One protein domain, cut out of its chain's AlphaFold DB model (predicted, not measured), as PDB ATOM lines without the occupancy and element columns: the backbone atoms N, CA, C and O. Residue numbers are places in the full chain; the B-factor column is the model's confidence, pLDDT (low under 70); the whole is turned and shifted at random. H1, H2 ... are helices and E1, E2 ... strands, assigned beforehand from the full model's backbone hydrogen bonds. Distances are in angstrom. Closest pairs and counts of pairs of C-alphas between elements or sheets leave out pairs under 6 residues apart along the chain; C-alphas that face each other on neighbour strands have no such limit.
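This is residues 58 to 218 and 478 to 507 of the 507 residues of the protein "Hydantoinase_B domain-containing protein" of Candidatus Bathyarchaeota archaeon (UniProt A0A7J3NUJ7). A long, twisted hairpin of E1 and E2 is widened at one end by the short strands E3 and E4 into a four-stranded sheet, with H2 and H5 packed on one face. The long helix H1 runs away from that wide end, its residues 58 to 64 sticking out; H8 packs on E2 near the hairpin's turn, and residues 478 to 486, with H7, stick out on their own. The printed part has 191 residues, with eight named helices and four named strands in the order H1 E1 E2 E3 H2 H3 E4 H4 H5 H6 H7 H8. The sheet is mixed, in the order E1 E2 E3 E4, and the class is mixed, helices and strands. The whole is compact, with a radius of gyration of the C-alphas of 18.9 A, and flat, spanning 62 by 46 by 22 A.

E1 is residues 86 to 97, 33.1 A long, and bends by 51 degrees at residue 94. E2, residues 100 to 113, is 40.6 A long and begins at C-alpha 100 at (22.891, 36.531, -8.642). E3 is residues 116 to 120, 12.9 A, and E4 is residues 166 to 169, 10.4 A. H1, residues 58 to 82, is 37.5 A long and starts at C-alpha 58 at (55.282, 41.914, -53.421). H2 is residues 137 to 152, 21.4 A, and H5 is residues 192 to 206, 21.3 A. The short helices are H3, residues 160 to 164; H4, residues 187 to 190; H6, residues 210 to 215; H7, residues 479 to 486; and H8, residues 493 to 496, ending at C-alpha 496 at (13.382, 37.237, -13.167).

E1, E2 and E3 form a meander, each strand the antiparallel neighbour of the one before. In the hairpin E1 and E2, N 88 and O 110 are 2.8 A apart, within hydrogen-bond range; in the hairpin E2 and E3, N 111 and O 118 are 2.9 A apart. E3 and E4 are parallel, with N 119 and O 167 at 2.8 A. E3, H2, H3 and E4 make a strand-helix-strand unit, two parallel neighbour strands with helices between, and its crossover is right-handed. H2 and H5 are on one face of the sheet, making two layers. H5 lies over E1 and E2 at a height over the sheet of 7.8 A and runs along the strands, at 18 degrees to E1 on the local plane; the closest C-alphas of H5 and E1 are those of Thr 201 and Phe 88, 5.4 A. H2 touches H5 with residues 140 to 147 alone, the same way at a steep tilt of 50 degrees; the C-alphas of Val 144 and Thr 198 are closest, 6.4 A. H5 and H6 only just touch, only at the corner, with 3 pairs of C-alphas within 8 A, the closest those of Met 206 and Ser 212, 5.7 A. H1 only grazes the sheet with residues 76 to 81, and touches H3 with residues 69 to 76 alone, closest at the C-alphas of Glu 73 and Ala 161, 4.9 A. H2 and H4 are close but not clearly touching, with the C-alphas of Val 139 and Gly 187 at 7.8 A. H8 is on the sheet but over none of its strands; its closest C-alpha to E2 is that of Phe 495, 4.3 A from that of Ser 102. H7 touches no helix. Every O i to N i+4 pair is within hydrogen-bond range in H2 and H6, against 20 of 21 in H1, 9 of 11 in H5, 2 of 4 in H7 and 0 of 1 in H3, where 2 of 2 O i to N i+3 pairs are; H4 and H8 are too short for such a pair.

The C-alphas farthest apart are those of Ala 58 and Glu 481, 69.6 A. Residues 219 to 477 are not printed, and C-alphas 218 and 478 are 29.1 A apart across the cut. The links E3 to H2 and E4 to H4 are long. The mean pLDDT of the printed part is 93.6, and no printed residue is under 70.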
ATOM      1  N   ALA A  58      56.412  41.484 -54.251       97.06
ATOM      2  CA  ALA A  58      55.282  41.914 -53.421       97.06
ATOM      3  C   ALA A  58      53.921  41.585 -54.060       97.06
ATOM      4  O   ALA A  58      53.006  41.134 -53.366       97.06
ATOM      5  N   ASP A  59      53.809  41.735 -55.383       98.12
ATOM      6  CA  ASP A  59      52.574  41.458 -56.126       98.12
ATOM      7  C   ASP A  59      52.143  39.995 -56.002       98.12
ATOM      8  O   ASP A  59      50.952  39.708 -55.868       98.12
ATOM      9  N   PHE A  60      53.106  39.067 -55.956       98.00
ATOM     10  CA  PHE A  60      52.824  37.656 -55.712       98.00
ATOM     11  C   PHE A  60      52.139  37.448 -54.359       98.00
ATOM     12  O   PHE A  60      51.135  36.743 -54.284       98.00
ATOM     13  N   ILE A  61      52.636  38.081 -53.291       97.31
ATOM     14  CA  ILE A  61      52.054  37.947 -51.948       97.31
ATOM     15  C   ILE A  61      50.656  38.561 -51.901       97.31
ATOM     16  O   ILE A  61      49.733  37.937 -51.378       97.31
ATOM     17  N   ILE A  62      50.476  39.758 -52.465       97.31
ATOM     18  CA  ILE A  62      49.169  40.425 -52.524       97.31
ATOM     19  C   ILE A  62      48.162  39.541 -53.273       97.31
ATOM     20  O   ILE A  62      47.055  39.301 -52.780       97.31
ATOM     21  N   GLY A  63      48.564  39.006 -54.431       98.19
ATOM     22  CA  GLY A  63      47.764  38.079 -55.224       98.19
ATOM     23  C   GLY A  63      47.444  36.784 -54.476       98.19
ATOM     24  O   GLY A  63      46.292  36.352 -54.472       98.19
ATOM     25  N   LEU A  64      48.423  36.194 -53.785       96.88
ATOM     26  CA  LEU A  64      48.252  34.981 -52.983       96.88
ATOM     27  C   LEU A  64      47.247  35.192 -51.844       96.88
ATOM     28  O   LEU A  64      46.307  34.410 -51.712       96.88
ATOM     29  N   LEU A  65      47.401  36.257 -51.054       95.75
ATOM     30  CA  LEU A  65      46.490  36.571 -49.948       95.75
ATOM     31  C   LEU A  65      45.065  36.830 -50.451       95.75
ATOM     32  O   LEU A  65      44.099  36.354 -49.851       95.75
ATOM     33  N   ARG A  66      44.919  37.529 -51.585       96.50
ATOM     34  CA  ARG A  66      43.616  37.719 -52.230       96.50
ATOM     35  C   ARG A  66      43.018  36.390 -52.686       96.50
ATOM     36  O   ARG A  66      41.840  36.147 -52.429       96.50
ATOM     37  N   LYS A  67      43.820  35.529 -53.318       96.94
ATOM     38  CA  LYS A  67      43.384  34.214 -53.796       96.94
ATOM     39  C   LYS A  67      42.923  33.325 -52.643       96.94
ATOM     40  O   LYS A  67      41.869  32.719 -52.769       96.94
ATOM     41  N   ILE A  68      43.629  33.310 -51.509       96.31
ATOM     42  CA  ILE A  68      43.210  32.569 -50.305       96.31
ATOM     43  C   ILE A  68      41.791  32.971 -49.879       96.31
ATOM     44  O   ILE A  68      40.959  32.103 -49.631       96.31
ATOM     45  N   ILE A  69      41.489  34.275 -49.849       96.25
ATOM     46  CA  ILE A  69      40.154  34.769 -49.478       96.25
ATOM     47  C   ILE A  69      39.097  34.335 -50.501       96.25
ATOM     48  O   ILE A  69      38.033  33.867 -50.104       96.25
ATOM     49  N   MET A  70      39.382  34.465 -51.800       96.38
ATOM     50  CA  MET A  70      38.443  34.088 -52.868       96.38
ATOM     51  C   MET A  70      38.132  32.586 -52.865       96.38
ATOM     52  O   MET A  70      36.981  32.187 -53.022       96.38
ATOM     53  N   GLU A  71      39.156  31.758 -52.666       96.44
ATOM     54  CA  GLU A  71      39.039  30.301 -52.612       96.44
ATOM     55  C   GLU A  71      38.241  29.842 -51.390       96.44
ATOM     56  O   GLU A  71      37.317  29.036 -51.519       96.44
ATOM     57  N   ALA A  72      38.534  30.411 -50.215       96.06
ATOM     58  CA  ALA A  72      37.767  30.143 -49.006       96.06
ATOM     59  C   ALA A  72      36.301  30.578 -49.166       96.06
ATOM     60  O   ALA A  72      35.400  29.817 -48.827       96.06
ATOM     61  N   GLU A  73      36.036  31.756 -49.738       96.00
ATOM     62  CA  GLU A  73      34.664  32.220 -49.977       96.00
ATOM     63  C   GLU A  73      33.899  31.281 -50.915       96.00
ATOM     64  O   GLU A  73      32.756  30.917 -50.624       96.00
ATOM     65  N   ARG A  74      34.527  30.852 -52.016       96.44
ATOM     66  CA  ARG A  74      33.926  29.892 -52.946       96.44
ATOM     67  C   ARG A  74      33.551  28.592 -52.232       96.44
ATOM     68  O   ARG A  74      32.397  28.176 -52.328       96.44
ATOM     69  N   GLY A  75      34.481  28.008 -51.471       95.56
ATOM     70  CA  GLY A  75      34.241  26.766 -50.729       95.56
ATOM     71  C   GLY A  75      33.113  26.894 -49.700       95.56
ATOM     72  O   GLY A  75      32.257  26.014 -49.592       95.56
ATOM     73  N   VAL A  76      33.043  28.028 -48.992       96.19
ATOM     74  CA  VAL A  76      31.948  28.315 -48.052       96.19
ATOM     75  C   VAL A  76      30.607  28.372 -48.783       96.19
ATOM     76  O   VAL A  76      29.654  27.715 -48.361       96.19
ATOM     77  N   ARG A  77      30.515  29.128 -49.886       96.81
ATOM     78  CA  ARG A  77      29.272  29.276 -50.664       96.81
ATOM     79  C   ARG A  77      28.792  27.940 -51.225       96.81
ATOM     80  O   ARG A  77      27.600  27.648 -51.159       96.81
ATOM     81  N   GLU A  78      29.698  27.115 -51.742       95.19
ATOM     82  CA  GLU A  78      29.380  25.780 -52.267       95.19
ATOM     83  C   GLU A  78      28.792  24.851 -51.201       95.19
ATOM     84  O   GLU A  78      27.840  24.119 -51.482       95.19
ATOM     85  N   LYS A  79      29.302  24.910 -49.964       94.62
ATOM     86  CA  LYS A  79      28.719  24.189 -48.823       94.62
ATOM     87  C   LYS A  79      27.338  24.715 -48.458       94.62
ATOM     88  O   LYS A  79      26.385  23.943 -48.404       94.62
ATOM     89  N   VAL A  80      27.205  26.029 -48.277       96.50
ATOM     90  CA  VAL A  80      25.951  26.657 -47.833       96.50
ATOM     91  C   VAL A  80      24.797  26.413 -48.813       96.50
ATOM     92  O   VAL A  80      23.665  26.197 -48.377       96.50
ATOM     93  N   LYS A  81      25.063  26.392 -50.128       96.75
ATOM     94  CA  LYS A  81      24.038  26.142 -51.160       96.75
ATOM     95  C   LYS A  81      23.310  24.809 -50.989       96.75
ATOM     96  O   LYS A  81      22.129  24.747 -51.317       96.75
ATOM     97  N   ARG A  82      23.981  23.778 -50.461       96.12
ATOM     98  CA  ARG A  82      23.400  22.434 -50.280       96.12
ATOM     99  C   ARG A  82      22.375  22.359 -49.153       96.12
ATOM    100  O   ARG A  82      21.542  21.462 -49.133       96.12
ATOM    101  N   TRP A  83      22.441  23.280 -48.196       97.12
ATOM    102  CA  TRP A  83      21.606  23.219 -47.002       97.12
ATOM    103  C   TRP A  83      20.194  23.759 -47.243       97.12
ATOM    104  O   TRP A  83      19.939  24.480 -48.209       97.12
ATOM    105  N   LEU A  84      19.268  23.457 -46.335       97.56
ATOM    106  CA  LEU A  84      17.870  23.859 -46.472       97.56
ATOM    107  C   LEU A  84      17.675  25.377 -46.365       97.56
ATOM    108  O   LEU A  84      18.028  25.992 -45.357       97.56
ATOM    109  N   ASP A  85      17.018  25.963 -47.367       98.31
ATOM    110  CA  ASP A  85      16.458  27.313 -47.279       98.31
ATOM    111  C   ASP A  85      15.338  27.351 -46.235       98.31
ATOM    112  O   ASP A  85      14.411  26.542 -46.254       98.31
ATOM    113  N   GLY A  86      15.380  28.324 -45.326       98.12
ATOM    114  CA  GLY A  86      14.398  28.374 -44.250       98.12
ATOM    115  C   GLY A  86      14.739  29.330 -43.119       98.12
ATOM    116  O   GLY A  86      15.709  30.088 -43.175       98.12
ATOM    117  N   THR A  87      13.899  29.272 -42.087       98.56
ATOM    118  CA  THR A  87      14.093  29.994 -40.829       98.56
ATOM    119  C   THR A  87      14.229  28.987 -39.694       98.56
ATOM    120  O   THR A  87      13.279  28.272 -39.381       98.56
ATOM    121  N   PHE A  88      15.391  28.964 -39.052       98.31
ATOM    122  CA  PHE A  88      15.737  28.031 -37.983       98.31
ATOM    123  C   PHE A  88      15.900  28.797 -36.680       98.31
ATOM    124  O   PHE A  88      16.546  29.841 -36.650       98.31
ATOM    125  N   ARG A  89      15.303  28.296 -35.597       97.69
ATOM    126  CA  ARG A  89      15.303  28.984 -34.301       97.69
ATOM    127  C   ARG A  89      15.841  28.097 -33.190       97.69
ATOM    128  O   ARG A  89      15.595  26.882 -33.174       97.69
ATOM    129  N   ALA A  90      16.545  28.726 -32.261       95.81
ATOM    130  CA  ALA A  90      16.937  28.147 -30.987       95.81
ATOM    131  C   ALA A  90      16.787  29.189 -29.873       95.81
ATOM    132  O   ALA A  90      16.903  30.395 -30.103       95.81
ATOM    133  N   VAL A  91      16.507  28.690 -28.674       95.00
ATOM    134  CA  VAL A  91      16.421  29.460 -27.435       95.00
ATOM    135  C   VAL A  91      17.254  28.727 -26.403       95.00
ATOM    136  O   VAL A  91      17.249  27.494 -26.369       95.00
ATOM    137  N   VAL A  92      17.965  29.479 -25.581       93.31
ATOM    138  CA  VAL A  92      18.755  28.953 -24.478       93.31
ATOM    139  C   VAL A  92      18.615  29.866 -23.280       93.31
ATOM    140  O   VAL A  92      18.375  31.069 -23.423       93.31
ATOM    141  N   PHE A  93      18.748  29.274 -22.106       91.50
ATOM    142  CA  PHE A  93      18.683  29.979 -20.846       91.50
ATOM    143  C   PHE A  93      19.998  29.819 -20.104       91.50
ATOM    144  O   PHE A  93      20.696  28.818 -20.265       91.50
ATOM    145  N   GLN A  94      20.297  30.816 -19.291       87.38
ATOM    146  CA  GLN A  94      21.342  30.767 -18.289       87.38
ATOM    147  C   GLN A  94      20.720  31.172 -16.958       87.38
ATOM    148  O   GLN A  94      19.754  31.928 -16.910       87.38
ATOM    149  N   ASP A  95      21.239  30.598 -15.890       85.69
ATOM    150  CA  ASP A  95      20.650  30.568 -14.557       85.69
ATOM    151  C   ASP A  95      21.347  31.486 -13.551       85.69
ATOM    152  O   ASP A  95      20.886  31.638 -12.415       85.69
ATOM    153  N   VAL A  96      22.451  32.108 -13.969       81.88
ATOM    154  CA  VAL A  96      23.263  32.974 -13.127       81.88
ATOM    155  C   VAL A  96      23.822  34.152 -13.911       81.88
ATOM    156  O   VAL A  96      24.355  33.994 -15.012       81.88
ATOM    157  N   ILE A  97      23.758  35.326 -13.282       82.69
ATOM    158  CA  ILE A  97      24.361  36.574 -13.744       82.69
ATOM    159  C   ILE A  97      25.204  37.164 -12.614       82.69
ATOM    160  O   ILE A  97      24.683  37.630 -11.600       82.69
ATOM    161  N   GLY A  98      26.529  37.149 -12.771       78.88
ATOM    162  CA  GLY A  98      27.441  37.582 -11.711       78.88
ATOM    163  C   GLY A  98      27.308  36.689 -10.479       78.88
ATOM    164  O   GLY A  98      27.513  35.491 -10.567       78.88
ATOM    165  N   THR A  99      26.961  37.269  -9.332       77.50
ATOM    166  CA  THR A  99      26.680  36.542  -8.077       77.50
ATOM    167  C   THR A  99      25.199  36.230  -7.871       77.50
ATOM    168  O   THR A  99      24.816  35.752  -6.806       77.50
ATOM    169  N   TYR A 100      24.336  36.587  -8.822       80.88
ATOM    170  CA  TYR A 100      22.891  36.531  -8.642       80.88
ATOM    171  C   TYR A 100      22.305  35.301  -9.337       80.88
ATOM    172  O   TYR A 100      22.484  35.170 -10.552       80.88
ATOM    173  N   PRO A 101      21.549  34.449  -8.620       85.25
ATOM    174  CA  PRO A 101      20.696  33.461  -9.264       85.25
ATOM    175  C   PRO A 101      19.653  34.218 -10.079       85.25
ATOM    176  O   PRO A 101      18.849  34.964  -9.523       85.25
ATOM    177  N   SER A 102      19.713  34.098 -11.399       88.56
ATOM    178  CA  SER A 102      18.819  34.816 -12.299       88.56
ATOM    179  C   SER A 102      18.704  34.072 -13.609       88.56
ATOM    180  O   SER A 102      19.699  33.788 -14.268       88.56
ATOM    181  N   LEU A 103      17.467  33.845 -14.026       92.12
ATOM    182  CA  LEU A 103      17.168  33.352 -15.350       92.12
ATOM    183  C   LEU A 103      17.364  34.489 -16.357       92.12
ATOM    184  O   LEU A 103      16.740  35.545 -16.245       92.12
ATOM    185  N   VAL A 104      18.198  34.260 -17.362       92.88
ATOM    186  CA  VAL A 104      18.287  35.087 -18.567       92.88
ATOM    187  C   VAL A 104      18.083  34.221 -19.794       92.88
ATOM    188  O   VAL A 104      18.319  33.012 -19.772       92.88
ATOM    189  N   LYS A 105      17.639  34.845 -20.881       94.38
ATOM    190  CA  LYS A 105      17.329  34.169 -22.135       94.38
ATOM    191  C   LYS A 105      18.183  34.734 -23.261       94.38
ATOM    192  O   LYS A 105      18.308  35.947 -23.402       94.38
ATOM    193  N   ALA A 106      18.695  33.852 -24.108       94.69
ATOM    194  CA  ALA A 106      19.272  34.207 -25.394       94.69
ATOM    195  C   ALA A 106      18.581  33.440 -26.519       94.69
ATOM    196  O   ALA A 106      18.141  32.295 -26.371       94.69
ATOM    197  N   THR A 107      18.475  34.099 -27.660       96.12
ATOM    198  CA  THR A 107      17.706  33.635 -28.810       96.12
ATOM    199  C   THR A 107      18.514  33.827 -30.075       96.12
ATOM    200  O   THR A 107      19.233  34.809 -30.243       96.12
ATOM    201  N   LEU A 108      18.358  32.884 -30.996       97.81
ATOM    202  CA  LEU A 108      18.915  33.001 -32.330       97.81
ATOM    203  C   LEU A 108      17.872  32.583 -33.357       97.81
ATOM    204  O   LEU A 108      17.352  31.464 -33.314       97.81
ATOM    205  N   THR A 109      17.616  33.476 -34.310       98.62
ATOM    206  CA  THR A 109      16.884  33.167 -35.537       98.62
ATOM    207  C   THR A 109      17.849  33.204 -36.717       98.62
ATOM    208  O   THR A 109      18.354  34.259 -37.085       98.62
ATOM    209  N   VAL A 110      18.086  32.053 -37.339       98.62
ATOM    210  CA  VAL A 110      18.900  31.940 -38.552       98.62
ATOM    211  C   VAL A 110      17.994  31.913 -39.772       98.62
ATOM    212  O   VAL A 110      17.101  31.069 -39.858       98.62
ATOM    213  N   ARG A 111      18.219  32.821 -40.723       98.56
ATOM    214  CA  ARG A 111      17.503  32.863 -42.007       98.56
ATOM    215  C   ARG A 111      18.480  32.541 -43.130       98.56
ATOM    216  O   ARG A 111      19.467  33.255 -43.293       98.56
ATOM    217  N   LYS A 112      18.201  31.479 -43.889       98.25
ATOM    218  CA  LYS A 112      19.036  31.017 -45.007       98.25
ATOM    219  C   LYS A 112      18.273  31.116 -46.324       98.25
ATOM    220  O   LYS A 112      17.137  30.633 -46.421       98.25
ATOM    221  N   ARG A 113      18.904  31.744 -47.318       97.88
ATOM    222  CA  ARG A 113      18.418  31.871 -48.700       97.88
ATOM    223  C   ARG A 113      19.577  31.681 -49.672       97.88
ATOM    224  O   ARG A 113      20.509  32.479 -49.652       97.88
ATOM    225  N   GLY A 114      19.530  30.646 -50.508       97.00
ATOM    226  CA  GLY A 114      20.594  30.368 -51.476       97.00
ATOM    227  C   GLY A 114      21.950  30.141 -50.799       97.00
ATOM    228  O   GLY A 114      22.137  29.137 -50.116       97.00
ATOM    229  N   ASP A 115      22.895  31.062 -50.981       96.19
ATOM    230  CA  ASP A 115      24.223  31.046 -50.354       96.19
ATOM    231  C   ASP A 115      24.425  32.167 -49.319       96.19
ATOM    232  O   ASP A 115      25.556  32.491 -48.968       96.19
ATOM    233  N   TYR A 116      23.330  32.746 -48.821       96.81
ATOM    234  CA  TYR A 116      23.316  33.803 -47.816       96.81
ATOM    235  C   TYR A 116      22.701  33.307 -46.505       96.81
ATOM    236  O   TYR A 116      21.608  32.723 -46.495       96.81
ATOM    237  N   ILE A 117      23.377  33.576 -45.382       98.44
ATOM    238  CA  ILE A 117      22.895  33.260 -44.033       98.44
ATOM    239  C   ILE A 117      22.932  34.511 -43.153       98.44
ATOM    240  O   ILE A 117      23.978  35.135 -42.983       98.44
ATOM    241  N   LEU A 118      21.796  34.827 -42.529       98.56
ATOM    242  CA  LEU A 118      21.675  35.848 -41.491       98.56
ATOM    243  C   LEU A 118      21.471  35.195 -40.121       98.56
ATOM    244  O   LEU A 118      20.453  34.537 -39.902       98.56
ATOM    245  N   PHE A 119      22.398  35.441 -39.200       98.50
ATOM    246  CA  PHE A 119      22.259  35.182 -37.769       98.50
ATOM    247  C   PHE A 119      21.643  36.407 -37.081       98.50
ATOM    248  O   PHE A 119      22.279  37.456 -36.966       98.50
ATOM    249  N   ASP A 120      20.397  36.285 -36.633       98.38
ATOM    250  CA  ASP A 120      19.656  37.366 -35.987       98.38
ATOM    251  C   ASP A 120      19.509  37.120 -34.479       98.38
ATOM    252  O   ASP A 120      18.772  36.227 -34.052       98.38
ATOM    253  N   PHE A 121      20.208  37.945 -33.699       97.56
ATOM    254  CA  PHE A 121      20.182  37.996 -32.236       97.56
ATOM    255  C   PHE A 121      19.378  39.203 -31.711       97.56
ATOM    256  O   PHE A 121      19.457  39.543 -30.533       97.56
ATOM    257  N   SER A 122      18.645  39.921 -32.572       95.38
ATOM    258  CA  SER A 122      18.000  41.190 -32.195       95.38
ATOM    259  C   SER A 122      16.675  41.051 -31.434       95.38
ATOM    260  O   SER A 122      16.211  42.024 -30.839       95.38
ATOM    261  N   GLU A 123      16.071  39.863 -31.422       93.25
ATOM    262  CA  GLU A 123      14.733  39.623 -30.872       93.25
ATOM    263  C   GLU A 123      14.766  38.563 -29.776       93.25
ATOM    264  O   GLU A 123      15.224  37.450 -30.016       93.25
ATOM    265  N   GLY A 124      14.210  38.864 -28.600       93.19
ATOM    266  CA  GLY A 124      13.978  37.883 -27.536       93.19
ATOM    267  C   GLY A 124      15.194  37.518 -26.681       93.19
ATOM    268  O   GLY A 124      15.110  36.548 -25.933       93.19
ATOM    269  N   THR A 125      16.297  38.262 -26.781       96.00
ATOM    270  CA  THR A 125      17.457  38.136 -25.886       96.00
ATOM    271  C   THR A 125      17.340  39.145 -24.747       96.00
ATOM    272  O   THR A 125      17.020  40.307 -25.001       96.00
ATOM    273  N   SER A 126      17.604  38.698 -23.517       96.69
ATOM    274  CA  SER A 126      17.497  39.510 -22.303       96.69
ATOM    275  C   SER A 126      18.387  40.767 -22.351       96.69
ATOM    276  O   SER A 126      19.438  40.767 -23.012       96.69
ATOM    277  N   PRO A 127      17.970  41.850 -21.667       96.31
ATOM    278  CA  PRO A 127      18.734  43.092 -21.580       96.31
ATOM    279  C   PRO A 127      20.134  42.900 -20.984       96.31
ATOM    280  O   PRO A 127      20.432  41.899 -20.327       96.31
ATOM    281  N   GLU A 128      21.006  43.874 -21.230       95.69
ATOM    282  CA  GLU A 128      22.270  43.981 -20.500       95.69
ATOM    283  C   GLU A 128      22.035  44.148 -18.990       95.69
ATOM    284  O   GLU A 128      20.966  44.563 -18.542       95.69
ATOM    285  N   ASN A 129      23.033  43.793 -18.185       93.31
ATOM    286  CA  ASN A 129      22.903  43.714 -16.729       93.31
ATOM    287  C   ASN A 129      24.077  44.413 -16.014       93.31
ATOM    288  O   ASN A 129      25.144  44.574 -16.607       93.31
ATOM    289  N   PRO A 130      23.939  44.779 -14.724       91.69
ATOM    290  CA  PRO A 130      24.964  45.525 -13.986       91.69
ATOM    291  C   PRO A 130      26.167  44.667 -13.540       91.69
ATOM    292  O   PRO A 130      26.874  45.035 -12.606       91.69
ATOM    293  N   THR A 131      26.400  43.502 -14.154       90.12
ATOM    294  CA  THR A 131      27.528  42.610 -13.834       90.12
ATOM    295  C   THR A 131      28.508  42.516 -15.005       90.12
ATOM    296  O   THR A 131      28.345  43.173 -16.027       90.12
ATOM    297  N   ALA A 132      29.550  41.687 -14.880       89.19
ATOM    298  CA  ALA A 132      30.500  41.447 -15.966       89.19
ATOM    299  C   ALA A 132      29.990  40.479 -17.057       89.19
ATOM    300  O   ALA A 132      30.703  40.255 -18.038       89.19
ATOM    301  N   TYR A 133      28.807  39.874 -16.876       90.56
ATOM    302  CA  TYR A 133      28.186  38.936 -17.821       90.56
ATOM    303  C   TYR A 133      27.438  39.692 -18.921       90.56
ATOM    304  O   TYR A 133      26.223  39.582 -19.066       90.56
ATOM    305  N   ASN A 134      28.190  40.457 -19.703       93.81
ATOM    306  CA  ASN A 134      27.735  41.110 -20.922       93.81
ATOM    307  C   ASN A 134      28.779  40.901 -22.019       93.81
ATOM    308  O   ASN A 134      29.956  40.666 -21.738       93.81
ATOM    309  N   THR A 135      28.380  41.027 -23.278       95.50
ATOM    310  CA  THR A 135      29.303  40.951 -24.410       95.50
ATOM    311  C   THR A 135      28.941  41.964 -25.489       95.50
ATOM    312  O   THR A 135      27.785  42.354 -25.651       95.50
ATOM    313  N   PHE A 136      29.935  42.378 -26.272       96.38
ATOM    314  CA  PHE A 136      29.696  43.147 -27.487       96.38
ATOM    315  C   PHE A 136      29.289  42.225 -28.642       96.38
ATOM    316  O   PHE A 136      29.737  41.080 -28.720       96.38
ATOM    317  N   GLY A 137      28.502  42.745 -29.591       96.19
ATOM    318  CA  GLY A 137      27.995  41.962 -30.723       96.19
ATOM    319  C   GLY A 137      29.103  41.344 -31.579       96.19
ATOM    320  O   GLY A 137      28.976  40.209 -32.029       96.19
ATOM    321  N   HIS A 138      30.241  42.029 -31.741       94.31
ATOM    322  CA  HIS A 138      31.382  41.476 -32.481       94.31
ATOM    323  C   HIS A 138      32.032  40.274 -31.774       94.31
ATOM    324  O   HIS A 138      32.514  39.364 -32.443       94.31
ATOM    325  N   VAL A 139      32.005  40.227 -30.436       95.06
ATOM    326  CA  VAL A 139      32.464  39.062 -29.663       95.06
ATOM    327  C   VAL A 139      31.465  37.915 -29.811       95.06
ATOM    328  O   VAL A 139      31.878  36.780 -30.028       95.06
ATOM    329  N   THR A 140      30.158  38.191 -29.796       96.12
ATOM    330  CA  THR A 140      29.123  37.185 -30.089       96.12
ATOM    331  C   THR A 140      29.298  36.598 -31.493       96.12
ATOM    332  O   THR A 140      29.324  35.380 -31.661       96.12
ATOM    333  N   ALA A 141      29.511  37.447 -32.504       96.12
ATOM    334  CA  ALA A 141      29.784  37.006 -33.871       96.12
ATOM    335  C   ALA A 141      31.062  36.156 -33.958       96.12
ATOM    336  O   ALA A 141      31.066  35.129 -34.635       96.12
ATOM    337  N   ALA A 142      32.127  36.526 -33.234       93.12
ATOM    338  CA  ALA A 142      33.369  35.758 -33.198       93.12
ATOM    339  C   ALA A 142      33.161  34.316 -32.698       93.12
ATOM    340  O   ALA A 142      33.728  33.393 -33.279       93.12
ATOM    341  N   HIS A 143      32.297  34.099 -31.700       92.75
ATOM    342  CA  HIS A 143      31.962  32.752 -31.213       92.75
ATOM    343  C   HIS A 143      31.182  31.923 -32.247       92.75
ATOM    344  O   HIS A 143      31.405  30.720 -32.374       92.75
ATOM    345  N   VAL A 144      30.322  32.555 -33.054       94.31
ATOM    346  CA  VAL A 144      29.673  31.874 -34.191       94.31
ATOM    347  C   VAL A 144      30.712  31.481 -35.245       94.31
ATOM    348  O   VAL A 144      30.744  30.334 -35.688       94.31
ATOM    349  N   ILE A 145      31.590  32.412 -35.628       92.81
ATOM    350  CA  ILE A 145      32.658  32.179 -36.614       92.81
ATOM    351  C   ILE A 145      33.618  31.076 -36.155       92.81
ATOM    352  O   ILE A 145      34.058  30.265 -36.968       92.81
ATOM    353  N   GLN A 146      33.904  31.005 -34.858       89.81
ATOM    354  CA  GLN A 146      34.733  29.960 -34.278       89.81
ATOM    355  C   GLN A 146      34.183  28.554 -34.546       89.81
ATOM    356  O   GLN A 146      34.945  27.670 -34.923       89.81
ATOM    357  N   ILE A 147      32.873  28.348 -34.408       89.88
ATOM    358  CA  ILE A 147      32.227  27.060 -34.720       89.88
ATOM    359  C   ILE A 147      32.259  26.799 -36.216       89.88
ATOM    360  O   ILE A 147      32.522  25.680 -36.656       89.88
ATOM    361  N   LEU A 148      31.996  27.838 -37.006       92.56
ATOM    362  CA  LEU A 148      31.995  27.723 -38.453       92.56
ATOM    363  C   LEU A 148      33.362  27.264 -38.963       92.56
ATOM    364  O   LEU A 148      33.392  26.325 -39.745       92.56
ATOM    365  N   TYR A 149      34.476  27.817 -38.479       89.75
ATOM    366  CA  TYR A 149      35.808  27.329 -38.849       89.75
ATOM    367  C   TYR A 149      36.195  26.022 -38.165       89.75
ATOM    368  O   TYR A 149      36.708  25.127 -38.821       89.75
ATOM    369  N   GLY A 150      35.958  25.893 -36.862       85.62
ATOM    370  CA  GLY A 150      36.390  24.719 -36.106       85.62
ATOM    371  C   GLY A 150      35.652  23.436 -36.489       85.62
ATOM    372  O   GLY A 150      36.196  22.354 -36.297       85.62
ATOM    373  N   TRP A 151      34.430  23.546 -37.023       86.81
ATOM    374  CA  TRP A 151      33.539  22.397 -37.205       86.81
ATOM    375  C   TRP A 151      32.918  22.267 -38.597       86.81
ATOM    376  O   TRP A 151      32.752  21.153 -39.079       86.81
ATOM    377  N   ILE A 152      32.541  23.367 -39.253       91.12
ATOM    378  CA  ILE A 152      31.770  23.315 -40.515       91.12
ATOM    379  C   ILE A 152      32.677  23.473 -41.748       91.12
ATOM    380  O   ILE A 152      32.524  22.781 -42.759       91.12
ATOM    381  N   HIS A 153      33.653  24.366 -41.632       93.19
ATOM    382  CA  HIS A 153      34.619  24.779 -42.650       93.19
ATOM    383  C   HIS A 153      36.056  24.491 -42.202       93.19
ATOM    384  O   HIS A 153      36.967  25.256 -42.505       93.19
ATOM    385  N   TYR A 154      36.249  23.398 -41.459       91.00
ATOM    386  CA  TYR A 154      37.548  22.966 -40.914       91.00
ATOM    387  C   TYR A 154      38.603  22.665 -41.986       91.00
ATOM    388  O   TYR A 154      39.795  22.617 -41.704       91.00
ATOM    389  N   ASP A 155      38.151  22.426 -43.210       92.25
ATOM    390  CA  ASP A 155      38.919  22.123 -44.413       92.25
ATOM    391  C   ASP A 155      39.276  23.373 -45.234       92.25
ATOM    392  O   ASP A 155      39.943  23.257 -46.262       92.25
ATOM    393  N   LEU A 156      38.849  24.566 -44.806       93.00
ATOM    394  CA  LEU A 156      39.131  25.832 -45.479       93.00
ATOM    395  C   LEU A 156      40.147  26.667 -44.696       93.00
ATOM    396  O   LEU A 156      40.260  26.584 -43.473       93.00
ATOM    397  N   ALA A 157      40.883  27.517 -45.414       91.38
ATOM    398  CA  ALA A 157      41.843  28.418 -44.793       91.38
ATOM    399  C   ALA A 157      41.129  29.437 -43.877       91.38
ATOM    400  O   ALA A 157      40.185  30.096 -44.325       91.38
ATOM    401  N   PRO A 158      41.589  29.628 -42.626       89.75
ATOM    402  CA  PRO A 158      41.012  30.620 -41.731       89.75
ATOM    403  C   PRO A 158      41.351  32.042 -42.197       89.75
ATOM    404  O   PRO A 158      42.479  32.514 -42.070       89.75
ATOM    405  N   CYS A 159      40.362  32.744 -42.747       91.19
ATOM    406  CA  CYS A 159      40.473  34.128 -43.207       91.19
ATOM    407  C   CYS A 159      39.153  34.921 -43.067       91.19
ATOM    408  O   CYS A 159      38.151  34.454 -42.528       91.19
ATOM    409  N   GLY A 160      39.120  36.156 -43.571       90.06
ATOM    410  CA  GLY A 160      37.919  37.003 -43.535       90.06
ATOM    411  C   GLY A 160      36.779  36.585 -44.480       90.06
ATOM    412  O   GLY A 160      35.813  37.327 -44.600       90.06
ATOM    413  N   ALA A 161      36.867  35.440 -45.165       91.56
ATOM    414  CA  ALA A 161      35.905  35.053 -46.203       91.56
ATOM    415  C   ALA A 161      34.489  34.783 -45.668       91.56
ATOM    416  O   ALA A 161      33.506  35.081 -46.343       91.56
ATOM    417  N   LEU A 162      34.365  34.260 -44.441       91.81
ATOM    418  CA  LEU A 162      33.062  33.943 -43.841       91.81
ATOM    419  C   LEU A 162      32.158  35.174 -43.725       91.81
ATOM    420  O   LEU A 162      30.945  35.028 -43.836       91.81
ATOM    421  N   TRP A 163      32.722  36.374 -43.566       90.75
ATOM    422  CA  TRP A 163      31.952  37.617 -43.459       90.75
ATOM    423  C   TRP A 163      31.169  37.961 -44.735       90.75
ATOM    424  O   TRP A 163      30.183  38.686 -44.663       90.75
ATOM    425  N   ASN A 164      31.550  37.405 -45.892       91.19
ATOM    426  CA  ASN A 164      30.845  37.623 -47.161       91.19
ATOM    427  C   ASN A 164      29.592  36.739 -47.310       91.19
ATOM    428  O   ASN A 164      28.772  36.961 -48.205       91.19
ATOM    429  N   VAL A 165      29.442  35.724 -46.453       94.81
ATOM    430  CA  VAL A 165      28.364  34.720 -46.506       94.81
ATOM    431  C   VAL A 165      27.496  34.767 -45.249       94.81
ATOM    432  O   VAL A 165      26.265  34.723 -45.325       94.81
ATOM    433  N   TYR A 166      28.139  34.897 -44.092       96.75
ATOM    434  CA  TYR A 166      27.512  34.921 -42.783       96.75
ATOM    435  C   TYR A 166      27.385  36.351 -42.277       96.75
ATOM    436  O   TYR A 166      28.372  37.045 -42.041       96.75
ATOM    437  N   ASN A 167      26.142  36.770 -42.088       97.62
ATOM    438  CA  ASN A 167      25.776  38.119 -41.694       97.62
ATOM    439  C   ASN A 167      25.146  38.097 -40.306       97.62
ATOM    440  O   ASN A 167      24.545  37.099 -39.905       97.62
ATOM    441  N   PHE A 168      25.261  39.207 -39.583       97.88
ATOM    442  CA  PHE A 168      24.840  39.287 -38.191       97.88
ATOM    443  C   PHE A 168      23.968  40.511 -37.950       97.88
ATOM    444  O   PHE A 168      24.280  41.609 -38.408       97.88
ATOM    445  N   LYS A 169      22.892  40.321 -37.189       98.06
ATOM    446  CA  LYS A 169      22.026  41.396 -36.711       98.06
ATOM    447  C   LYS A 169      21.919  41.314 -35.194       98.06
ATOM    448  O   LYS A 169      21.624  40.255 -34.645       98.06
ATOM    449  N   PHE A 170      22.129  42.446 -34.534       96.81
ATOM    450  CA  PHE A 170      22.093  42.575 -33.079       96.81
ATOM    451  C   PHE A 170      21.182  43.728 -32.665       96.81
ATOM    452  O   PHE A 170      20.958  44.661 -33.437       96.81
ATOM    453  N   LYS A 171      20.690  43.680 -31.426       95.56
ATOM    454  CA  LYS A 171      20.018  44.804 -30.767       95.56
ATOM    455  C   LYS A 171      20.917  45.322 -29.648       95.56
ATOM    456  O   LYS A 171      21.256  44.560 -28.744       95.56
ATOM    457  N   LYS A 172      21.308  46.599 -29.722       96.06
ATOM    458  CA  LYS A 172      22.082  47.265 -28.664       96.06
ATOM    459  C   LYS A 172      21.277  47.285 -27.356       96.06
ATOM    460  O   LYS A 172      20.053  47.410 -27.402       96.06
ATOM    461  N   GLY A 173      21.955  47.157 -26.218       95.19
ATOM    462  CA  GLY A 173      21.323  47.107 -24.894       95.19
ATOM    463  C   GLY A 173      20.856  45.708 -24.478       95.19
ATOM    464  O   GLY A 173      20.103  45.563 -23.520       95.19
ATOM    465  N   THR A 174      21.265  44.672 -25.214       96.38
ATOM    466  CA  THR A 174      21.043  43.266 -24.839       96.38
ATOM    467  C   THR A 174      22.329  42.671 -24.283       96.38
ATOM    468  O   THR A 174      23.417  43.132 -24.624       96.38
ATOM    469  N   LEU A 175      22.243  41.595 -23.500       94.75
ATOM    470  CA  LEU A 175      23.438  40.935 -22.956       94.75
ATOM    471  C   LEU A 175      24.407  40.427 -24.039       94.75
ATOM    472  O   LEU A 175      25.595  40.289 -23.761       94.75
ATOM    473  N   LEU A 176      23.921  40.188 -25.269       96.00
ATOM    474  CA  LEU A 176      24.724  39.777 -26.431       96.00
ATOM    475  C   LEU A 176      25.247  40.940 -27.293       96.00
ATOM    476  O   LEU A 176      26.048  40.714 -28.205       96.00
ATOM    477  N   HIS A 177      24.799  42.167 -27.030       96.75
ATOM    478  CA  HIS A 177      25.338  43.389 -27.616       96.75
ATOM    479  C   HIS A 177      25.114  44.565 -26.664       96.75
ATOM    480  O   HIS A 177      24.234  45.410 -26.861       96.75
ATOM    481  N   ALA A 178      25.932  44.586 -25.620       96.31
ATOM    482  CA  ALA A 178      25.834  45.573 -24.564       96.31
ATOM    483  C   ALA A 178      26.372  46.948 -24.985       96.31
ATOM    484  O   ALA A 178      27.073  47.090 -25.995       96.31
ATOM    485  N   SER A 179      26.007  47.951 -24.197       95.00
ATOM    486  CA  SER A 179      26.490  49.321 -24.240       95.00
ATOM    487  C   SER A 179      27.976  49.404 -23.892       95.00
ATOM    488  O   SER A 179      28.561  48.510 -23.281       95.00
ATOM    489  N   GLU A 180      28.613  50.491 -24.315       91.88
ATOM    490  CA  GLU A 180      30.055  50.710 -24.195       91.88
ATOM    491  C   GLU A 180      30.527  50.809 -22.733       91.88
ATOM    492  O   GLU A 180      31.692  50.539 -22.444       91.88
ATOM    493  N   GLU A 181      29.623  51.164 -21.820       91.19
ATOM    494  CA  GLU A 181      29.887  51.300 -20.383       91.19
ATOM    495  C   GLU A 181      29.718  49.977 -19.619       91.19
ATOM    496  O   GLU A 181      30.165  49.856 -18.475       91.19
ATOM    497  N   ALA A 182      29.101  48.965 -20.239       94.00
ATOM    498  CA  ALA A 182      28.860  47.682 -19.600       94.00
ATOM    499  C   ALA A 182      30.168  46.918 -19.340       94.00
ATOM    500  O   ALA A 182      31.087  46.866 -20.163       94.00
ATOM    501  N   ALA A 183      30.238  46.234 -18.197       92.88
ATOM    502  CA  ALA A 183      31.351  45.344 -17.905       92.88
ATOM    503  C   ALA A 183      31.247  44.065 -18.756       92.88
ATOM    504  O   ALA A 183      30.256  43.341 -18.685       92.88
ATOM    505  N   THR A 184      32.296  43.760 -19.528       92.62
ATOM    506  CA  THR A 184      32.307  42.650 -20.506       92.62
ATOM    507  C   THR A 184      33.355  41.568 -20.232       92.62
ATOM    508  O   THR A 184      33.541  40.656 -21.036       92.62
ATOM    509  N   ASN A 185      34.044  41.612 -19.085       87.38
ATOM    510  CA  ASN A 185      35.109  40.648 -18.765       87.38
ATOM    511  C   ASN A 185      34.607  39.189 -18.685       87.38
ATOM    512  O   ASN A 185      35.363  38.257 -18.935       87.38
ATOM    513  N   LYS A 186      33.326  38.966 -18.356       86.56
ATOM    514  CA  LYS A 186      32.699  37.630 -18.386       86.56
ATOM    515  C   LYS A 186      31.881  37.390 -19.663       86.56
ATOM    516  O   LYS A 186      31.098  36.448 -19.719       86.56
ATOM    517  N   GLY A 187      32.109  38.180 -20.715       88.19
ATOM    518  CA  GLY A 187      31.469  38.012 -22.020       88.19
ATOM    519  C   GLY A 187      31.839  36.704 -22.722       88.19
ATOM    520  O   GLY A 187      30.996  36.116 -23.392       88.19
ATOM    521  N   THR A 188      33.062  36.200 -22.538       85.81
ATOM    522  CA  THR A 188      33.478  34.905 -23.104       85.81
ATOM    523  C   THR A 188      32.747  33.727 -22.436       85.81
ATOM    524  O   THR A 188      32.058  33.014 -23.161       85.81
ATOM    525  N   PRO A 189      32.759  33.566 -21.092       82.50
ATOM    526  CA  PRO A 189      31.929  32.564 -20.413       82.50
ATOM    527  C   PRO A 189      30.436  32.659 -20.746       82.50
ATOM    528  O   PRO A 189      29.782  31.638 -20.931       82.50
ATOM    529  N   LEU A 190      29.898  33.878 -20.875       87.19
ATOM    530  CA  LEU A 190      28.513  34.089 -21.297       87.19
ATOM    531  C   LEU A 190      28.239  33.501 -22.690       87.19
ATOM    532  O   LEU A 190      27.199  32.894 -22.918       87.19
ATOM    533  N   ASN A 191      29.174  33.645 -23.629       89.12
ATOM    534  CA  ASN A 191      29.001  33.204 -25.013       89.12
ATOM    535  C   ASN A 191      29.009  31.682 -25.211       89.12
ATOM    536  O   ASN A 191      28.784  31.235 -26.335       89.12
ATOM    537  N   VAL A 192      29.162  30.874 -24.155       85.44
ATOM    538  CA  VAL A 192      28.864  29.430 -24.214       85.44
ATOM    539  C   VAL A 192      27.445  29.195 -24.763       85.44
ATOM    540  O   VAL A 192      27.225  28.297 -25.580       85.44
ATOM    541  N   ILE A 193      26.500  30.084 -24.432       89.38
ATOM    542  CA  ILE A 193      25.127  30.062 -24.957       89.38
ATOM    543  C   ILE A 193      25.076  30.175 -26.489       89.38
ATOM    544  O   ILE A 193      24.259  29.522 -27.141       89.38
ATOM    545  N   THR A 194      25.985  30.955 -27.081       91.06
ATOM    546  CA  THR A 194      26.076  31.169 -28.528       91.06
ATOM    547  C   THR A 194      26.481  29.882 -29.241       91.06
ATOM    548  O   THR A 194      25.932  29.589 -30.301       91.06
ATOM    549  N   PHE A 195      27.336  29.044 -28.635       89.75
ATOM    550  CA  PHE A 195      27.691  27.751 -29.227       89.75
ATOM    551  C   PHE A 195      26.500  26.826 -29.376       89.75
ATOM    552  O   PHE A 195      26.278  26.254 -30.448       89.75
ATOM    553  N   TYR A 196      25.713  26.714 -28.311       91.44
ATOM    554  CA  TYR A 196      24.496  25.927 -28.345       91.44
ATOM    555  C   TYR A 196      23.516  26.462 -29.397       91.44
ATOM    556  O   TYR A 196      23.031  25.693 -30.227       91.44
ATOM    557  N   LEU A 197      23.257  27.775 -29.412       94.44
ATOM    558  CA  LEU A 197      22.338  28.400 -30.366       94.44
ATOM    559  C   LEU A 197      22.759  28.146 -31.820       94.44
ATOM    560  O   LEU A 197      21.930  27.760 -32.653       94.44
ATOM    561  N   THR A 198      24.043  28.333 -32.131       94.31
ATOM    562  CA  THR A 198      24.590  28.127 -33.474       94.31
ATOM    563  C   THR A 198      24.491  26.667 -33.898       94.31
ATOM    564  O   THR A 198      23.934  26.389 -34.957       94.31
ATOM    565  N   LEU A 199      24.947  25.718 -33.076       93.12
ATOM    566  CA  LEU A 199      24.881  24.298 -33.437       93.12
ATOM    567  C   LEU A 199      23.435  23.802 -33.525       93.12
ATOM    568  O   LEU A 199      23.087  23.119 -34.482       93.12
ATOM    569  N   ALA A 200      22.550  24.202 -32.609       94.44
ATOM    570  CA  ALA A 200      21.145  23.800 -32.648       94.44
ATOM    571  C   ALA A 200      20.412  24.308 -33.903       94.44
ATOM    572  O   ALA A 200      19.522  23.627 -34.414       94.44
ATOM    573  N   THR A 201      20.754  25.498 -34.407       96.38
ATOM    574  CA  THR A 201      20.145  26.054 -35.627       96.38
ATOM    575  C   THR A 201      20.772  25.490 -36.899       96.38
ATOM    576  O   THR A 201      20.035  25.062 -37.788       96.38
ATOM    577  N   LEU A 202      22.104  25.414 -36.972       95.75
ATOM    578  CA  LEU A 202      22.808  24.840 -38.121       95.75
ATOM    579  C   LEU A 202      22.515  23.347 -38.275       95.75
ATOM    580  O   LEU A 202      22.262  22.897 -39.386       95.75
ATOM    581  N   SER A 203      22.454  22.578 -37.187       95.50
ATOM    582  CA  SER A 203      22.142  21.146 -37.255       95.50
ATOM    583  C   SER A 203      20.747  20.868 -37.821       95.50
ATOM    584  O   SER A 203      20.581  19.918 -38.581       95.50
ATOM    585  N   LYS A 204      19.750  21.717 -37.526       96.00
ATOM    586  CA  LYS A 204      18.417  21.639 -38.158       96.00
ATOM    587  C   LYS A 204      18.475  21.968 -39.653       96.00
ATOM    588  O   LYS A 204      17.788  21.331 -40.442       96.00
ATOM    589  N   MET A 205      19.291  22.948 -40.033       97.06
ATOM    590  CA  MET A 205      19.456  23.402 -41.418       97.06
ATOM    591  C   MET A 205      20.184  22.378 -42.300       97.06
ATOM    592  O   MET A 205      19.809  22.165 -43.452       97.06
ATOM    593  N   MET A 206      21.218  21.741 -41.753       96.31
ATOM    594  CA  MET A 206      22.085  20.793 -42.452       96.31
ATOM    595  C   MET A 206      21.509  19.375 -42.523       96.31
ATOM    596  O   MET A 206      22.055  18.544 -43.237       96.31
ATOM    597  N   TYR A 207      20.434  19.075 -41.786       94.06
ATOM    598  CA  TYR A 207      20.011  17.692 -41.552       94.06
ATOM    599  C   TYR A 207      19.671  16.898 -42.822       94.06
ATOM    600  O   TYR A 207      19.893  15.693 -42.857       94.06
ATOM    601  N   MET A 208      19.133  17.546 -43.858       93.88
ATOM    602  CA  MET A 208      18.737  16.855 -45.095       93.88
ATOM    603  C   MET A 208      19.898  16.617 -46.067       93.88
ATOM    604  O   MET A 208      19.770  15.775 -46.951       93.88
ATOM    605  N   ASP A 209      21.015  17.328 -45.914       96.00
ATOM    606  CA  ASP A 209      22.222  17.081 -46.702       96.00
ATOM    607  C   ASP A 209      22.993  15.923 -46.065       96.00
ATOM    608  O   ASP A 209      23.417  16.013 -44.914       96.00
ATOM    609  N   GLU A 210      23.151  14.814 -46.786       94.56
ATOM    610  CA  GLU A 210      23.722  13.587 -46.227       94.56
ATOM    611  C   GLU A 210      25.142  13.797 -45.695       94.56
ATOM    612  O   GLU A 210      25.436  13.434 -44.556       94.56
ATOM    613  N   GLU A 211      26.004  14.442 -46.479       93.88
ATOM    614  CA  GLU A 211      27.386  14.701 -46.087       93.88
ATOM    615  C   GLU A 211      27.451  15.558 -44.815       93.88
ATOM    616  O   GLU A 211      28.117  15.188 -43.840       93.88
ATOM    617  N   SER A 212      26.717  16.676 -44.784       94.31
ATOM    618  CA  SER A 212      26.670  17.555 -43.615       94.31
ATOM    619  C   SER A 212      26.018  16.869 -42.416       94.31
ATOM    620  O   SER A 212      26.458  17.074 -41.285       94.31
ATOM    621  N   ARG A 213      25.016  16.012 -42.624       94.00
ATOM    622  CA  ARG A 213      24.395  15.231 -41.549       94.00
ATOM    623  C   ARG A 213      25.387  14.270 -40.908       94.00
ATOM    624  O   ARG A 213      25.468  14.222 -39.684       94.00
ATOM    625  N   LEU A 214      26.147  13.527 -41.703       93.00
ATOM    626  CA  LEU A 214      27.080  12.523 -41.186       93.00
ATOM    627  C   LEU A 214      28.317  13.155 -40.528       93.00
ATOM    628  O   LEU A 214      28.848  12.602 -39.563       93.00
ATOM    629  N   ARG A 215      28.780  14.308 -41.030       90.75
ATOM    630  CA  ARG A 215      30.020  14.953 -40.561       90.75
ATOM    631  C   ARG A 215      29.801  16.057 -39.530       90.75
ATOM    632  O   ARG A 215      30.572  16.149 -38.579       90.75
ATOM    633  N   ASN A 216      28.762  16.871 -39.706       91.69
ATOM    634  CA  ASN A 216      28.644  18.165 -39.032       91.69
ATOM    635  C   ASN A 216      27.474  18.240 -38.046       91.69
ATOM    636  O   ASN A 216      27.545  19.036 -37.111       91.69
ATOM    637  N   VAL A 217      26.413  17.437 -38.216       92.69
ATOM    638  CA  VAL A 217      25.271  17.463 -37.287       92.69
ATOM    639  C   VAL A 217      25.691  16.905 -35.931       92.69
ATOM    640  O   VAL A 217      25.877  15.702 -35.733       92.69
ATOM    641  N   ALA A 218      25.802  17.830 -34.990       90.50
ATOM    642  CA  ALA A 218      26.114  17.609 -33.594       90.50
ATOM    643  C   ALA A 218      25.320  18.597 -32.737       90.50
ATOM    644  O   ALA A 218      24.731  19.561 -33.244       90.50
ATOM    645  N   ARG A 478      -2.201  16.412 -25.628       96.62
ATOM    646  CA  ARG A 478      -2.207  17.148 -26.902       96.62
ATOM    647  C   ARG A 478      -1.645  18.554 -26.695       96.62
ATOM    648  O   ARG A 478      -1.820  19.141 -25.627       96.62
ATOM    649  N   TYR A 479      -0.977  19.094 -27.713       97.00
ATOM    650  CA  TYR A 479      -0.298  20.388 -27.609       97.00
ATOM    651  C   TYR A 479      -1.269  21.507 -27.222       97.00
ATOM    652  O   TYR A 479      -0.988  22.285 -26.314       97.00
ATOM    653  N   GLU A 480      -2.442  21.539 -27.853       97.06
ATOM    654  CA  GLU A 480      -3.464  22.571 -27.665       97.06
ATOM    655  C   GLU A 480      -4.054  22.572 -26.246       97.06
ATOM    656  O   GLU A 480      -4.547  23.598 -25.774       97.06
ATOM    657  N   GLU A 481      -4.021  21.428 -25.563       95.94
ATOM    658  CA  GLU A 481      -4.462  21.278 -24.174       95.94
ATOM    659  C   GLU A 481      -3.340  21.654 -23.209       95.94
ATOM    660  O   GLU A 481      -3.542  22.438 -22.282       95.94
ATOM    661  N   TRP A 482      -2.138  21.132 -23.462       96.56
ATOM    662  CA  TRP A 482      -0.965  21.375 -22.632       96.56
ATOM    663  C   TRP A 482      -0.577  22.856 -22.593       96.56
ATOM    664  O   TRP A 482      -0.315  23.386 -21.512       96.56
ATOM    665  N   ILE A 483      -0.589  23.547 -23.739       96.81
ATOM    666  CA  ILE A 483      -0.127  24.937 -23.829       96.81
ATOM    667  C   ILE A 483      -0.980  25.888 -22.974       96.81
ATOM    668  O   ILE A 483      -0.436  26.761 -22.304       96.81
ATOM    669  N   LYS A 484      -2.295  25.644 -22.876       95.69
ATOM    670  CA  LYS A 484      -3.225  26.435 -22.047       95.69
ATOM    671  C   LYS A 484      -2.925  26.342 -20.552       95.69
ATOM    672  O   LYS A 484      -3.223  27.268 -19.799       95.69
ATOM    673  N   GLU A 485      -2.404  25.204 -20.097       94.81
ATOM    674  CA  GLU A 485      -1.952  25.020 -18.715       94.81
ATOM    675  C   GLU A 485      -0.544  25.588 -18.515       94.81
ATOM    676  O   GLU A 485      -0.247  26.165 -17.470       94.81
ATOM    677  N   TRP A 486       0.323  25.419 -19.514       95.31
ATOM    678  CA  TRP A 486       1.724  25.817 -19.458       95.31
ATOM    679  C   TRP A 486       1.915  27.335 -19.448       95.31
ATOM    680  O   TRP A 486       2.665  27.838 -18.618       95.31
ATOM    681  N   GLU A 487       1.199  28.075 -20.299       95.44
ATOM    682  CA  GLU A 487       1.310  29.541 -20.412       95.44
ATOM    683  C   GLU A 487       0.904  30.288 -19.136       95.44
ATOM    684  O   GLU A 487       1.294  31.436 -18.933       95.44
ATOM    685  N   LYS A 488       0.154  29.633 -18.242       94.81
ATOM    686  CA  LYS A 488      -0.216  30.185 -16.930       94.81
ATOM    687  C   LYS A 488       0.935  30.151 -15.924       94.81
ATOM    688  O   LYS A 488       0.823  30.753 -14.859       94.81
ATOM    689  N   LYS A 489       2.011  29.413 -16.212       95.00
ATOM    690  CA  LYS A 489       3.163  29.278 -15.322       95.00
ATOM    691  C   LYS A 489       4.161  30.404 -15.568       95.00
ATOM    692  O   LYS A 489       4.410  30.809 -16.700       95.00
ATOM    693  N   ALA A 490       4.789  30.851 -14.492       94.38
ATOM    694  CA  ALA A 490       5.924  31.756 -14.535       94.38
ATOM    695  C   ALA A 490       6.971  31.292 -13.514       94.38
ATOM    696  O   ALA A 490       6.596  30.714 -12.487       94.38
ATOM    697  N   PRO A 491       8.268  31.524 -13.774       92.81
ATOM    698  CA  PRO A 491       9.293  31.371 -12.760       92.81
ATOM    699  C   PRO A 491       9.017  32.282 -11.556       92.81
ATOM    700  O   PRO A 491       8.377  33.328 -11.711       92.81
ATOM    701  N   PRO A 492       9.525  31.922 -10.368       93.00
ATOM    702  CA  PRO A 492       9.515  32.820  -9.221       93.00
ATOM    703  C   PRO A 492      10.173  34.167  -9.558       93.00
ATOM    704  O   PRO A 492      11.162  34.222 -10.298       93.00
ATOM    705  N   GLN A 493       9.610  35.261  -9.037       91.50
ATOM    706  CA  GLN A 493      10.012  36.626  -9.404       91.50
ATOM    707  C   GLN A 493      11.472  36.927  -9.052       91.50
ATOM    708  O   GLN A 493      12.128  37.688  -9.761       91.50
ATOM    709  N   GLU A 494      12.016  36.289  -8.015       89.88
ATOM    710  CA  GLU A 494      13.415  36.435  -7.618       89.88
ATOM    711  C   GLU A 494      14.401  36.030  -8.725       89.88
ATOM    712  O   GLU A 494      15.459  36.647  -8.845       89.88
ATOM    713  N   PHE A 495      14.038  35.073  -9.590       90.69
ATOM    714  CA  PHE A 495      14.874  34.652 -10.718       90.69
ATOM    715  C   PHE A 495      14.697  35.534 -11.958       90.69
ATOM    716  O   PHE A 495      15.474  35.412 -12.899       90.69
ATOM    717  N   LEU A 496      13.695  36.414 -11.994       93.69
ATOM    718  CA  LEU A 496      13.382  37.237 -13.167       93.69
ATOM    719  C   LEU A 496      14.009  38.634 -13.116       93.69
ATOM    720  O   LEU A 496      13.832  39.416 -14.049       93.69
ATOM    721  N   LYS A 497      14.791  38.935 -12.071       92.00
ATOM    722  CA  LYS A 497      15.406  40.249 -11.833       92.00
ATOM    723  C   LYS A 497      16.130  40.827 -13.054       92.00
ATOM    724  O   LYS A 497      16.021  42.023 -13.300       92.00
ATOM    725  N   PHE A 498      16.861  39.998 -13.804       93.56
ATOM    726  CA  PHE A 498      17.600  40.415 -15.008       93.56
ATOM    727  C   PHE A 498      17.039  39.819 -16.307       93.56
ATOM    728  O   PHE A 498      17.674  39.900 -17.354       93.56
ATOM    729  N   TYR A 499      15.849  39.215 -16.262       95.62
ATOM    730  CA  TYR A 499      15.253  38.568 -17.431       95.62
ATOM    731  C   TYR A 499      14.785  39.583 -18.488       95.62
ATOM    732  O   TYR A 499      14.775  39.266 -19.679       95.62
ATOM    733  N   GLY A 500      14.400  40.789 -18.056       94.00
ATOM    734  CA  GLY A 500      13.577  41.725 -18.827       94.00
ATOM    735  C   GLY A 500      12.087  41.419 -18.648       94.00
ATOM    736  O   GLY A 500      11.684  40.714 -17.720       94.00
ATOM    737  N   LYS A 501      11.236  41.908 -19.551       94.69
ATOM    738  CA  LYS A 501       9.791  41.646 -19.500       94.69
ATOM    739  C   LYS A 501       9.483  40.156 -19.693       94.69
ATOM    740  O   LYS A 501       9.802  39.578 -20.727       94.69
ATOM    741  N   TRP A 502       8.821  39.507 -18.736       94.75
ATOM    742  CA  TRP A 502       8.386  38.113 -18.906       94.75
ATOM    743  C   TRP A 502       7.197  38.004 -19.886       94.75
ATOM    744  O   TRP A 502       6.271  38.811 -19.785       94.75
ATOM    745  N   PRO A 503       7.155  37.016 -20.808       93.19
ATOM    746  CA  PRO A 503       8.199  36.047 -21.168       93.19
ATOM    747  C   PRO A 503       9.095  36.512 -22.335       93.19
ATOM    748  O   PRO A 503       9.978  35.763 -22.773       93.19
ATOM    749  N   THR A 504       8.879  37.717 -22.874       92.62
ATOM    750  CA  THR A 504       9.515  38.207 -24.111       92.62
ATOM    751  C   THR A 504      11.010  38.483 -23.959       92.62
ATOM    752  O   THR A 504      11.742  38.286 -24.926       92.62
ATOM    753  N   ALA A 505      11.477  38.778 -22.746       93.88
ATOM    754  CA  ALA A 505      12.818  39.262 -22.415       93.88
ATOM    755  C   ALA A 505      13.167  40.599 -23.090       93.88
ATOM    756  O   ALA A 505      14.327  40.889 -23.361       93.88
ATOM    757  N   GLU A 506      12.151  41.406 -23.395       86.62
ATOM    758  CA  GLU A 506      12.372  42.775 -23.856       86.62
ATOM    759  C   GLU A 506      12.996  43.621 -22.727       86.62
ATOM    760  O   GLU A 506      12.620  43.399 -21.570       86.62
ATOM    761  N   PRO A 507      13.938  44.534 -23.053       77.88
ATOM    762  CA  PRO A 507      14.555  45.449 -22.093       77.88
ATOM    763  C   PRO A 507      13.569  46.270 -21.270       77.88
ATOM    764  O   PRO A 507      12.546  46.707 -21.851       77.88
TER     765      PRO A 507